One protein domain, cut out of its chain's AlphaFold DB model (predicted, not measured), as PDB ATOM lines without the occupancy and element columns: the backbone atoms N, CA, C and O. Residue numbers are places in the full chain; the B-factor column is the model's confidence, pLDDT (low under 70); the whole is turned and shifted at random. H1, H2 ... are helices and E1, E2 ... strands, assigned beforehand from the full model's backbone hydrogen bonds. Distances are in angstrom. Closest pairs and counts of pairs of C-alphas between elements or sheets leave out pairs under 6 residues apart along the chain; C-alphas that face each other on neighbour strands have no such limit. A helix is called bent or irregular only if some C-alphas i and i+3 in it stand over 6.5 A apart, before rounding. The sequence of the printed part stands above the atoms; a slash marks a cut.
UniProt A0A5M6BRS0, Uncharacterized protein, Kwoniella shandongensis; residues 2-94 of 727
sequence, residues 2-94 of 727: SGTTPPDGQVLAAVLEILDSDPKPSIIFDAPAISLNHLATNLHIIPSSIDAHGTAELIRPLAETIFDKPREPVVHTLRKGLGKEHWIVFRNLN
ATOM      1  N   SER A   2     103.511 154.472 235.154       52.41
ATOM      2  CA  SER A   2     103.801 153.203 234.478       52.41
ATOM      3  C   SER A   2     104.639 152.336 235.417       52.41
ATOM      4  O   SER A   2     105.782 152.692 235.705       52.41
ATOM      5  N   GLY A   3     104.072 151.241 235.924       72.69
ATOM      6  CA  GLY A   3     104.838 150.266 236.696       72.69
ATOM      7  C   GLY A   3     105.896 149.638 235.796       72.69
ATOM      8  O   GLY A   3     105.555 148.957 234.836       72.69
ATOM      9  N   THR A   4     107.172 149.898 236.075       85.94
ATOM     10  CA  THR A   4     108.267 149.153 235.454       85.94
ATOM     11  C   THR A   4     108.194 147.721 235.958       85.94
ATOM     12  O   THR A   4     108.306 147.507 237.167       85.94
ATOM     13  N   THR A   5     108.001 146.760 235.058       90.50
ATOM     14  CA  THR A   5     108.059 145.343 235.416       90.50
ATOM     15  C   THR A   5     109.421 145.024 236.048       90.50
ATOM     16  O   THR A   5     110.443 145.564 235.605       90.50
ATOM     17  N   PRO A   6     109.463 144.196 237.107       94.31
ATOM     18  CA  PRO A   6     110.725 143.776 237.706       94.31
ATOM     19  C   PRO A   6     111.564 143.016 236.663       94.31
ATOM     20  O   PRO A   6     111.001 142.229 235.903       94.31
ATOM     21  N   PRO A   7     112.896 143.199 236.615       96.75
ATOM     22  CA  PRO A   7     113.759 142.371 235.783       96.75
ATOM     23  C   PRO A   7     113.629 140.893 236.162       96.75
ATOM     24  O   PRO A   7     113.690 140.559 237.345       96.75
ATOM     25  N   ASP A   8     113.547 140.012 235.169       97.19
ATOM     26  CA  ASP A   8     113.344 138.564 235.313       97.19
ATOM     27  C   ASP A   8     114.226 137.924 236.402       97.19
ATOM     28  O   ASP A   8     113.756 137.147 237.230       97.19
ATOM     29  N   GLY A   9     115.506 138.306 236.466       97.19
ATOM     30  CA  GLY A   9     116.452 137.806 237.469       97.19
ATOM     31  C   GLY A   9     116.118 138.185 238.921       97.19
ATOM     32  O   GLY A   9     116.497 137.453 239.830       97.19
ATOM     33  N   GLN A  10     115.395 139.285 239.158       97.12
ATOM     34  CA  GLN A  10     114.862 139.624 240.485       97.12
ATOM     35  C   GLN A  10     113.646 138.760 240.824       97.12
ATOM     36  O   GLN A  10     113.557 138.258 241.941       97.12
ATOM     37  N   VAL A  11     112.751 138.532 239.855       97.56
ATOM     38  CA  VAL A  11     111.585 137.647 240.021       97.56
ATOM     39  C   VAL A  11     112.040 136.231 240.368       97.56
ATOM     40  O   VAL A  11     111.572 135.660 241.348       97.56
ATOM     41  N   LEU A  12     113.015 135.696 239.628       97.12
ATOM     42  CA  LEU A  12     113.591 134.375 239.886       97.12
ATOM     43  C   LEU A  12     114.294 134.285 241.249       97.12
ATOM     44  O   LEU A  12     114.133 133.283 241.941       97.12
ATOM     45  N   ALA A  13     115.027 135.323 241.666       97.44
ATOM     46  CA  ALA A  13     115.651 135.359 242.989       97.44
ATOM     47  C   ALA A  13     114.606 135.333 244.121       97.44
ATOM     48  O   ALA A  13     114.729 134.525 245.038       97.44
ATOM     49  N   ALA A  14     113.550 136.145 244.021       97.44
ATOM     50  CA  ALA A  14     112.477 136.191 245.017       97.44
ATOM     51  C   ALA A  14     111.652 134.888 245.061       97.44
ATOM     52  O   ALA A  14     111.232 134.455 246.130       97.44
ATOM     53  N   VAL A  15     111.453 134.223 243.916       96.69
ATOM     54  CA  VAL A  15     110.830 132.888 243.840       96.69
ATOM     55  C   VAL A  15     111.668 131.838 244.570       96.69
ATOM     56  O   VAL A  15     111.117 131.057 245.344       96.69
ATOM     57  N   LEU A  16     112.987 131.827 244.352       96.38
ATOM     58  CA  LEU A  16     113.907 130.913 245.036       96.38
ATOM     59  C   LEU A  16     113.923 131.160 246.552       96.38
ATOM     60  O   LEU A  16     113.811 130.207 247.317       96.38
ATOM     61  N   GLU A  17     113.985 132.422 246.980       96.69
ATOM     62  CA  GLU A  17     113.952 132.815 248.397       96.69
ATOM     63  C   GLU A  17     112.665 132.351 249.103       96.69
ATOM     64  O   GLU A  17     112.725 131.836 250.220       96.69
ATOM     65  N   ILE A  18     111.504 132.453 248.443       95.81
ATOM     66  CA  ILE A  18     110.226 131.959 248.985       95.81
ATOM     67  C   ILE A  18     110.219 130.426 249.104       95.81
ATOM     68  O   ILE A  18     109.777 129.901 250.127       95.81
ATOM     69  N   LEU A  19     110.699 129.708 248.081       94.44
ATOM     70  CA  LEU A  19     110.685 128.238 248.049       94.44
ATOM     71  C   LEU A  19     111.669 127.599 249.041       94.44
ATOM     72  O   LEU A  19     111.358 126.545 249.592       94.44
ATOM     73  N   ASP A  20     112.818 128.231 249.285       93.69
ATOM     74  CA  ASP A  20     113.792 127.797 250.298       93.69
ATOM     75  C   ASP A  20     113.300 128.111 251.729       93.69
ATOM     76  O   ASP A  20     113.536 127.345 252.663       93.69
ATOM     77  N   SER A  21     112.541 129.205 251.900       91.00
ATOM     78  CA  SER A  21     112.022 129.647 253.205       91.00
ATOM     79  C   SER A  21     110.910 128.762 253.781       91.00
ATOM     80  O   SER A  21     110.891 128.524 254.991       91.00
ATOM     81  N   ASP A  22     109.974 128.272 252.957       81.81
ATOM     82  CA  ASP A  22     109.038 127.221 253.379       81.81
ATOM     83  C   ASP A  22     108.779 126.186 252.263       81.81
ATOM     84  O   ASP A  22     107.847 126.342 251.471       81.81
ATOM     85  N   PRO A  23     109.558 125.087 252.210       73.44
ATOM     86  CA  PRO A  23     109.407 124.041 251.196       73.44
ATOM     87  C   PRO A  23     108.193 123.118 251.427       73.44
ATOM     88  O   PRO A  23     108.033 122.115 250.724       73.44
ATOM     89  N   LYS A  24     107.341 123.392 252.428       83.44
ATOM     90  CA  LYS A  24     106.132 122.597 252.687       83.44
ATOM     91  C   LYS A  24     105.091 122.792 251.570       83.44
ATOM     92  O   LYS A  24     104.955 123.890 251.033       83.44
ATOM     93  N   PRO A  25     104.305 121.754 251.228       86.44
ATOM     94  CA  PRO A  25     103.164 121.932 250.342       86.44
ATOM     95  C   PRO A  25     102.120 122.856 250.984       86.44
ATOM     96  O   PRO A  25     101.843 122.763 252.182       86.44
ATOM     97  N   SER A  26     101.509 123.721 250.176       89.12
ATOM     98  CA  SER A  26     100.331 124.481 250.584       89.12
ATOM     99  C   SER A  26      99.164 123.521 250.798       89.12
ATOM    100  O   SER A  26      98.832 122.739 249.905       89.12
ATOM    101  N   ILE A  27      98.521 123.617 251.964       90.62
ATOM    102  CA  ILE A  27      97.398 122.759 252.381       90.62
ATOM    103  C   ILE A  27      96.247 122.807 251.355       90.62
ATOM    104  O   ILE A  27      95.587 121.800 251.125       90.62
ATOM    105  N   ILE A  28      96.059 123.949 250.684       94.00
ATOM    106  CA  ILE A  28      95.005 124.178 249.679       94.00
ATOM    107  C   ILE A  28      95.252 123.387 248.376       94.00
ATOM    108  O   ILE A  28      94.310 123.093 247.644       94.00
ATOM    109  N   PHE A  29      96.508 123.043 248.062       94.38
ATOM    110  CA  PHE A  29      96.901 122.508 246.749       94.38
ATOM    111  C   PHE A  29      97.643 121.157 246.787       94.38
ATOM    112  O   PHE A  29      97.971 120.638 245.721       94.38
ATOM    113  N   ASP A  30      97.964 120.627 247.975       93.69
ATOM    114  CA  ASP A  30      98.858 119.467 248.210       93.69
ATOM    115  C   ASP A  30     100.198 119.539 247.434       93.69
ATOM    116  O   ASP A  30     100.814 118.553 247.023       93.69
ATOM    117  N   ALA A  31     100.663 120.766 247.195       94.69
ATOM    118  CA  ALA A  31     101.844 121.070 246.400       94.69
ATOM    119  C   ALA A  31     102.496 122.370 246.892       94.69
ATOM    120  O   ALA A  31     101.788 123.244 247.403       94.69
ATOM    121  N   PRO A  32     103.824 122.547 246.733       95.94
ATOM    122  CA  PRO A  32     104.456 123.848 246.918       95.94
ATOM    123  C   PRO A  32     103.745 124.878 246.038       95.94
ATOM    124  O   PRO A  32     103.464 124.605 244.866       95.94
ATOM    125  N   ALA A  33     103.417 126.037 246.601       96.75
ATOM    126  CA  ALA A  33     102.692 127.081 245.892       96.75
ATOM    127  C   ALA A  33     103.072 128.470 246.414       96.75
ATOM    128  O   ALA A  33     103.202 128.671 247.620       96.75
ATOM    129  N   ILE A  34     103.211 129.429 245.502       96.88
ATOM    130  CA  ILE A  34     103.564 130.822 245.800       96.88
ATOM    131  C   ILE A  34     102.369 131.701 245.438       96.88
ATOM    132  O   ILE A  34     101.918 131.665 244.293       96.88
ATOM    133  N   SER A  35     101.866 132.513 246.371       96.69
ATOM    134  CA  SER A  35     100.883 133.545 246.028       96.69
ATOM    135  C   SER A  35     101.587 134.752 245.408       96.69
ATOM    136  O   SER A  35     102.656 135.175 245.859       96.69
ATOM    137  N   LEU A  36     100.993 135.331 244.365       96.69
ATOM    138  CA  LEU A  36     101.555 136.505 243.694       96.69
ATOM    139  C   LEU A  36     101.539 137.754 244.590       96.69
ATOM    140  O   LEU A  36     102.362 138.644 244.395       96.69
ATOM    141  N   ASN A  37     100.708 137.779 245.640       96.50
ATOM    142  CA  ASN A  37     100.789 138.787 246.701       96.50
ATOM    143  C   ASN A  37     102.075 138.646 247.536       96.50
ATOM    144  O   ASN A  37     102.718 139.653 247.836       96.50
ATOM    145  N   HIS A  38     102.485 137.420 247.886       96.19
ATOM    146  CA  HIS A  38     103.744 137.179 248.602       96.19
ATOM    147  C   HIS A  38     104.950 137.543 247.722       96.19
ATOM    148  O   HIS A  38     105.822 138.297 248.153       96.19
ATOM    149  N   LEU A  39     104.948 137.110 246.457       97.25
ATOM    150  CA  LEU A  39     106.001 137.452 245.494       97.25
ATOM    151  C   LEU A  39     106.125 138.972 245.282       97.25
ATOM    152  O   LEU A  39     107.226 139.516 245.335       97.25
ATOM    153  N   ALA A  40     105.003 139.681 245.125       96.88
ATOM    154  CA  ALA A  40     104.984 141.138 245.006       96.88
ATOM    155  C   ALA A  40     105.452 141.857 246.279       96.88
ATOM    156  O   ALA A  40     106.122 142.884 246.187       96.88
ATOM    157  N   THR A  41     105.164 141.297 247.459       96.81
ATOM    158  CA  THR A  41     105.642 141.833 248.743       96.81
ATOM    159  C   THR A  41     107.167 141.782 248.823       96.81
ATOM    160  O   THR A  41     107.786 142.796 249.153       96.81
ATOM    161  N   ASN A  42     107.784 140.660 248.440       96.94
ATOM    162  CA  ASN A  42     109.244 140.488 248.481       96.94
ATOM    163  C   ASN A  42     109.959 141.279 247.369       96.94
ATOM    164  O   ASN A  42     111.047 141.800 247.586       96.94
ATOM    165  N   LEU A  43     109.313 141.461 246.213       96.75
ATOM    166  CA  LEU A  43     109.777 142.354 245.140       96.75
ATOM    167  C   LEU A  43     109.489 143.849 245.404       96.75
ATOM    168  O   LEU A  43     109.930 144.696 244.631       96.75
ATOM    169  N   HIS A  44     108.753 144.181 246.470       96.25
ATOM    170  CA  HIS A  44     108.301 145.535 246.828       96.25
ATOM    171  C   HIS A  44     107.505 146.261 245.717       96.25
ATOM    172  O   HIS A  44     107.625 147.476 245.534       96.25
ATOM    173  N   ILE A  45     106.663 145.525 244.988       96.31
ATOM    174  CA  ILE A  45     105.814 146.025 243.891       96.31
ATOM    175  C   ILE A  45     104.326 145.740 244.142       96.31
ATOM    176  O   ILE A  45     103.944 145.056 245.088       96.31
ATOM    177  N   ILE A  46     103.455 146.294 243.295       95.56
ATOM    178  CA  ILE A  46     102.005 146.079 243.383       95.56
ATOM    179  C   ILE A  46     101.677 144.699 242.777       95.56
ATOM    180  O   ILE A  46     102.138 144.436 241.665       95.56
ATOM    181  N   PRO A  47     100.859 143.835 243.412       95.00
ATOM    182  CA  PRO A  47     100.556 142.497 242.886       95.00
ATOM    183  C   PRO A  47     100.021 142.479 241.448       95.00
ATOM    184  O   PRO A  47     100.423 141.638 240.653       95.00
ATOM    185  N   SER A  48      99.198 143.463 241.070       94.00
ATOM    186  CA  SER A  48      98.668 143.625 239.707       94.00
ATOM    187  C   SER A  48      99.691 144.089 238.657       94.00
ATOM    188  O   SER A  48      99.328 144.252 237.496       94.00
ATOM    189  N   SER A  49     100.955 144.315 239.038       95.44
ATOM    190  CA  SER A  49     102.060 144.583 238.102       95.44
ATOM    191  C   SER A  49     102.868 143.335 237.725       95.44
ATOM    192  O   SER A  49     103.754 143.428 236.876       95.44
ATOM    193  N   ILE A  50     102.561 142.177 238.322       96.31
ATOM    194  CA  ILE A  50     103.162 140.890 237.962       96.31
ATOM    195  C   ILE A  50     102.188 140.117 237.070       96.31
ATOM    196  O   ILE A  50     101.086 139.780 237.497       96.31
ATOM    197  N   ASP A  51     102.609 139.786 235.849       96.69
ATOM    198  CA  ASP A  51     101.889 138.810 235.030       96.69
ATOM    199  C   ASP A  51     102.091 137.400 235.603       96.69
ATOM    200  O   ASP A  51     103.210 136.883 235.652       96.69
ATOM    201  N   ALA A  52     100.993 136.769 236.017       97.19
ATOM    202  CA  ALA A  52     100.984 135.410 236.536       97.19
ATOM    203  C   ALA A  52     101.498 134.378 235.515       97.19
ATOM    204  O   ALA A  52     102.213 133.449 235.896       97.19
ATOM    205  N   HIS A  53     101.165 134.543 234.231       97.44
ATOM    206  CA  HIS A  53     101.504 133.579 233.182       97.44
ATOM    207  C   HIS A  53     102.958 133.727 232.744       97.44
ATOM    208  O   HIS A  53     103.700 132.750 232.804       97.44
ATOM    209  N   GLY A  54     103.409 134.940 232.418       97.44
ATOM    210  CA  GLY A  54     104.818 135.235 232.158       97.44
ATOM    211  C   GLY A  54     105.730 134.838 233.321       97.44
ATOM    212  O   GLY A  54     106.815 134.312 233.090       97.44
ATOM    213  N   THR A  55     105.273 134.983 234.569       97.56
ATOM    214  CA  THR A  55     106.016 134.501 235.746       97.56
ATOM    215  C   THR A  55     106.073 132.970 235.804       97.56
ATOM    216  O   THR A  55     107.139 132.417 236.060       97.56
ATOM    217  N   ALA A  56     104.979 132.254 235.527       97.69
ATOM    218  CA  ALA A  56     104.994 130.789 235.472       97.69
ATOM    219  C   ALA A  56     105.887 130.253 234.331       97.69
ATOM    220  O   ALA A  56     106.680 129.337 234.556       97.69
ATOM    221  N   GLU A  57     105.828 130.861 233.142       97.75
ATOM    222  CA  GLU A  57     106.714 130.563 232.007       97.75
ATOM    223  C   GLU A  57     108.191 130.799 232.361       97.75
ATOM    224  O   GLU A  57     109.029 129.926 232.128       97.75
ATOM    225  N   LEU A  58     108.506 131.936 232.992       97.62
ATOM    226  CA  LEU A  58     109.855 132.294 233.440       97.62
ATOM    227  C   LEU A  58     110.414 131.303 234.478       97.62
ATOM    228  O   LEU A  58     111.605 130.993 234.453       97.62
ATOM    229  N   ILE A  59     109.571 130.781 235.374       97.12
ATOM    230  CA  ILE A  59     109.985 129.803 236.392       97.12
ATOM    231  C   ILE A  59     110.073 128.376 235.823       97.12
ATOM    232  O   ILE A  59     110.841 127.576 236.360       97.12
ATOM    233  N   ARG A  60     109.345 128.018 234.748       97.06
ATOM    234  CA  ARG A  60     109.275 126.626 234.240       97.06
ATOM    235  C   ARG A  60     110.654 125.957 234.059       97.06
ATOM    236  O   ARG A  60     110.790 124.838 234.550       97.06
ATOM    237  N   PRO A  61     111.694 126.602 233.488       96.31
ATOM    238  CA  PRO A  61     113.029 126.002 233.385       96.31
ATOM    239  C   PRO A  61     113.695 125.691 234.734       96.31
ATOM    240  O   PRO A  61     114.483 124.755 234.816       96.31
ATOM    241  N   LEU A  62     113.386 126.447 235.795       94.69
ATOM    242  CA  LEU A  62     113.892 126.168 237.144       94.69
ATOM    243  C   LEU A  62     113.038 125.133 237.887       94.69
ATOM    244  O   LEU A  62     113.556 124.413 238.737       94.69
ATOM    245  N   ALA A  63     111.744 125.021 237.582       95.12
ATOM    246  CA  ALA A  63     110.856 124.033 238.204       95.12
ATOM    247  C   ALA A  63     111.222 122.575 237.840       95.12
ATOM    248  O   ALA A  63     110.874 121.643 238.571       95.12
ATOM    249  N   GLU A  64     111.989 122.375 236.763       92.94
ATOM    250  CA  GLU A  64     112.638 121.100 236.433       92.94
ATOM    251  C   GLU A  64     113.872 120.793 237.309       92.94
ATOM    252  O   GLU A  64     114.265 119.630 237.399       92.94
ATOM    253  N   THR A  65     114.480 121.798 237.960       93.81
ATOM    254  CA  THR A  65     115.771 121.678 238.673       93.81
ATOM    255  C   THR A  65     115.731 121.970 240.177       93.81
ATOM    256  O   THR A  65     116.599 121.488 240.895       93.81
ATOM    257  N   ILE A  66     114.772 122.766 240.667       94.12
ATOM    258  CA  ILE A  66     114.654 123.147 242.093       94.12
ATOM    259  C   ILE A  66     114.213 121.958 242.966       94.12
ATOM    260  O   ILE A  66     114.549 121.894 244.144       94.12
ATOM    261  N   PHE A  67     113.441 121.027 242.404       93.25
ATOM    262  CA  PHE A  67     112.755 119.976 243.154       93.25
ATOM    263  C   PHE A  67     113.287 118.576 242.802       93.25
ATOM    264  O   PHE A  67     113.564 118.298 241.639       93.25
ATOM    265  N   ASP A  68     113.299 117.653 243.776       93.62
ATOM    266  CA  ASP A  68     113.699 116.231 243.619       93.62
ATOM    267  C   ASP A  68     113.000 115.477 242.466       93.62
ATOM    268  O   ASP A  68     113.433 114.406 242.033       93.62
ATOM    269  N   LYS A  69     111.857 116.000 242.019       92.44
ATOM    270  CA  LYS A  69     111.078 115.529 240.876       92.44
ATOM    271  C   LYS A  69     110.716 116.750 240.032       92.44
ATOM    272  O   LYS A  69     110.320 117.753 240.626       92.44
ATOM    273  N   PRO A  70     110.765 116.669 238.691       93.25
ATOM    274  CA  PRO A  70     110.381 117.788 237.840       93.25
ATOM    275  C   PRO A  70     108.920 118.174 238.096       93.25
ATOM    276  O   PRO A  70     108.029 117.314 238.144       93.25
ATOM    277  N   ARG A  71     108.681 119.474 238.267       95.38
ATOM    278  CA  ARG A  71     107.352 120.049 238.491       95.38
ATOM    279  C   ARG A  71     107.015 121.055 237.400       95.38
ATOM    280  O   ARG A  71     107.889 121.742 236.886       95.38
ATOM    281  N   GLU A  72     105.734 121.166 237.088       96.25
ATOM    282  CA  GLU A  72     105.202 122.206 236.215       96.25
ATOM    283  C   GLU A  72     104.586 123.325 237.073       96.25
ATOM    284  O   GLU A  72     103.735 123.034 237.920       96.25
ATOM    285  N   PRO A  73     105.002 124.594 236.896       97.31
ATOM    286  CA  PRO A  73     104.335 125.728 237.516       97.31
ATOM    287  C   PRO A  73     103.025 126.009 236.772       97.31
ATOM    288  O   PRO A  73     103.029 126.376 235.597       97.31
ATOM    289  N   VAL A  74     101.900 125.844 237.463       97.19
ATOM    290  CA  VAL A  74     100.554 126.089 236.929       97.19
ATOM    291  C   VAL A  74      99.923 127.260 237.674       97.19
ATOM    292  O   VAL A  74      99.885 127.269 238.905       97.19
ATOM    293  N   VAL A  75      99.414 128.244 236.931       97.62
ATOM    294  CA  VAL A  75      98.668 129.370 237.506       97.62
ATOM    295  C   VAL A  75      97.290 128.888 237.958       97.62
ATOM    296  O   VAL A  75      96.525 128.337 237.172       97.62
ATOM    297  N   HIS A  76      96.955 129.134 239.220       97.31
ATOM    298  CA  HIS A  76      95.618 128.961 239.776       97.31
ATOM    299  C   HIS A  76      95.057 130.295 240.256       97.31
ATOM    300  O   HIS A  76      95.787 131.147 240.760       97.31
ATOM    301  N   THR A  77      93.740 130.461 240.134       96.94
ATOM    302  CA  THR A  77      93.027 131.617 240.680       96.94
ATOM    303  C   THR A  77      92.175 131.158 241.857       96.94
ATOM    304  O   THR A  77      91.179 130.459 241.683       96.94
ATOM    305  N   LEU A  78      92.580 131.548 243.061       95.69
ATOM    306  CA  LEU A  78      91.832 131.316 244.288       95.69
ATOM    307  C   LEU A  78      90.914 132.516 244.531       95.69
ATOM    308  O   LEU A  78      91.365 133.665 244.512       95.69
ATOM    309  N   ARG A  79      89.626 132.281 244.772       94.25
ATOM    310  CA  ARG A  79      88.722 133.349 245.204       94.25
ATOM    311  C   ARG A  79      88.823 133.518 246.718       94.25
ATOM    312  O   ARG A  79      88.550 132.580 247.460       94.25
ATOM    313  N   LYS A  80      89.179 134.718 247.186       90.00
ATOM    314  CA  LYS A  80      89.217 135.068 248.615       90.00
ATOM    315  C   LYS A  80      88.269 136.240 248.876       90.00
ATOM    316  O   LYS A  80      88.627 137.413 248.749       90.00
ATOM    317  N   GLY A  81      87.013 135.903 249.171       92.12
ATOM    318  CA  GLY A  81      85.910 136.859 249.293       92.12
ATOM    319  C   GLY A  81      85.580 137.536 247.957       92.12
ATOM    320  O   GLY A  81      85.171 136.878 246.996       92.12
ATOM    321  N   LEU A  82      85.754 138.860 247.899       89.50
ATOM    322  CA  LEU A  82      85.631 139.644 246.661       89.50
ATOM    323  C   LEU A  82      86.925 139.665 245.827       89.50
ATOM    324  O   LEU A  82      86.884 140.010 244.648       89.50
ATOM    325  N   GLY A  83      88.069 139.301 246.414       91.94
ATOM    326  CA  GLY A  83      89.352 139.268 245.721       91.94
ATOM    327  C   GLY A  83      89.546 137.995 244.895       91.94
ATOM    328  O   GLY A  83      89.194 136.897 245.330       91.94
ATOM    329  N   LYS A  84      90.181 138.136 243.728       95.25
ATOM    330  CA  LYS A  84      90.890 137.039 243.058       95.25
ATOM    331  C   LYS A  84      92.356 137.107 243.482       95.25
ATOM    332  O   LYS A  84      92.992 138.141 243.288       95.25
ATOM    333  N   GLU A  85      92.888 136.033 244.051       96.25
ATOM    334  CA  GLU A  85      94.319 135.878 244.311       96.25
ATOM    335  C   GLU A  85      94.894 134.846 243.341       96.25
ATOM    336  O   GLU A  85      94.403 133.721 243.244       96.25
ATOM    337  N   HIS A  86      95.948 135.225 242.624       97.38
ATOM    338  CA  HIS A  86      96.652 134.314 241.731       97.38
ATOM    339  C   HIS A  86      97.792 133.610 242.479       97.38
ATOM    340  O   HIS A  86      98.554 134.232 243.224       97.38
ATOM    341  N   TRP A  87      97.905 132.305 242.256       97.69
ATOM    342  CA  TRP A  87      98.884 131.408 242.861       97.69
ATOM    343  C   TRP A  87      99.633 130.649 241.766       97.69
ATOM    344  O   TRP A  87      99.028 130.219 240.787       97.69
ATOM    345  N   ILE A  88     100.936 130.441 241.941       97.56
ATOM    346  CA  ILE A  88     101.758 129.580 241.084       97.56
ATOM    347  C   ILE A  88     101.980 128.273 241.843       97.56
ATOM    348  O   ILE A  88     102.647 128.265 242.876       97.56
ATOM    349  N   VAL A  89     101.379 127.188 241.356       97.19
ATOM    350  CA  VAL A  89     101.330 125.874 242.014       97.19
ATOM    351  C   VAL A  89     102.251 124.900 241.285       97.19
ATOM    352  O   VAL A  89     102.080 124.659 240.092       97.19
ATOM    353  N   PHE A  90     103.207 124.304 241.994       96.56
ATOM    354  CA  PHE A  90     104.219 123.418 241.414       96.56
ATOM    355  C   PHE A  90     103.738 121.960 241.411       96.56
ATOM    356  O   PHE A  90     104.037 121.169 242.315       96.56
ATOM    357  N   ARG A  91     102.965 121.590 240.388       95.19
ATOM    358  CA  ARG A  91     102.385 120.244 240.224       95.19
ATOM    359  C   ARG A  91     103.445 119.244 239.755       95.19
ATOM    360  O   ARG A  91     104.306 119.590 238.958       95.19
ATOM    361  N   ASN A  92     103.404 117.998 240.233       94.00
ATOM    362  CA  ASN A  92     104.350 116.961 239.791       94.00
ATOM    363  C   ASN A  92     104.101 116.592 238.319       94.00
ATOM    364  O   ASN A  92     102.975 116.252 237.969       94.00
ATOM    365  N   LEU A  93     105.146 116.525 237.485       88.69
ATOM    366  CA  LEU A  93     105.059 116.036 236.093       88.69
ATOM    367  C   LEU A  93     104.981 114.493 235.996       88.69
ATOM    368  O   LEU A  93     105.473 113.874 235.046       88.69
ATOM    369  N   ASN A  94     104.359 113.849 236.985       82.62
ATOM    370  CA  ASN A  94     104.066 112.420 236.960       82.62
ATOM    371  C   ASN A  94     103.081 112.150 235.814       82.62
ATOM    372  O   ASN A  94     101.922 112.539 235.876       82.62
TER     373      ASN A  94
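AT A GLANCE: This is residues 2 to 94 of the 727 residues of an uncharacterized protein of Kwoniella shandongensis (UniProt A0A5M6BRS0). A long twisted hairpin, E2 and E3, with short E1 beside E3, makes a sheet; H3 runs along one face over E3 and E2, in two layers, helix on sheet. H2 packs on the same face, and H1 touches both H2 and H3. The printed part has 93 residues, ordered H1 E1 H2 H3 E2 E3, in a mixed class of helices and strands; the antiparallel sheet runs E1 E3 E2. It is compact, radius of gyration of the C-alphas 12.6 A, spanning 40 by 32 by 22 A.

IN THESE COORDINATES: Find C-alpha 8 at (113.344, 138.564, 235.313); from there H1 runs 20.0 A to residue 21. E1 is residues 33 to 35, 6.7 A, and H2 residues 36 to 42, 9.9 A. H3, residues 52 to 63, 15.2 A, is irregular: C-alphas 58 and 61 are 7.0 A apart. E2, residues 71 to 80, spans 25.6 A; E3, residues 83 to 92, spans 27.5 A and ends at C-alpha 92, (104.350, 116.961, 239.791).

HOW THE PARTS SIT: Look first at hairpin E2 and E3: N 76 and O 87 are 2.8 A apart, within hydrogen-bond range. Across E1 and E3, N 34 and O 88 are 2.9 A apart, also within range. E1, H2 H3, E2 form a split strand-helix-strand unit, two strands running the same way with E3 between them; its crossover is right-handed. H3's height over the sheet is 9.1 A; its closest C-alphas to E2 are Ala 63 and Arg 71, 5.3 A. H1 touches H2, about perpendicular at 87 degrees, closest C-alphas Ala 14 and Asn 42, 6.4 A. Every O i to N i+4 pair is within range in H1 and H2, and 6 of 8 in H3.

THE WHOLE: The farthest C-alphas, Ser 2 and Asn 94, are 40.9 A apart. The printed part has no cut; the link H1 to E1 is long. Residue 2 alone has pLDDT under 70.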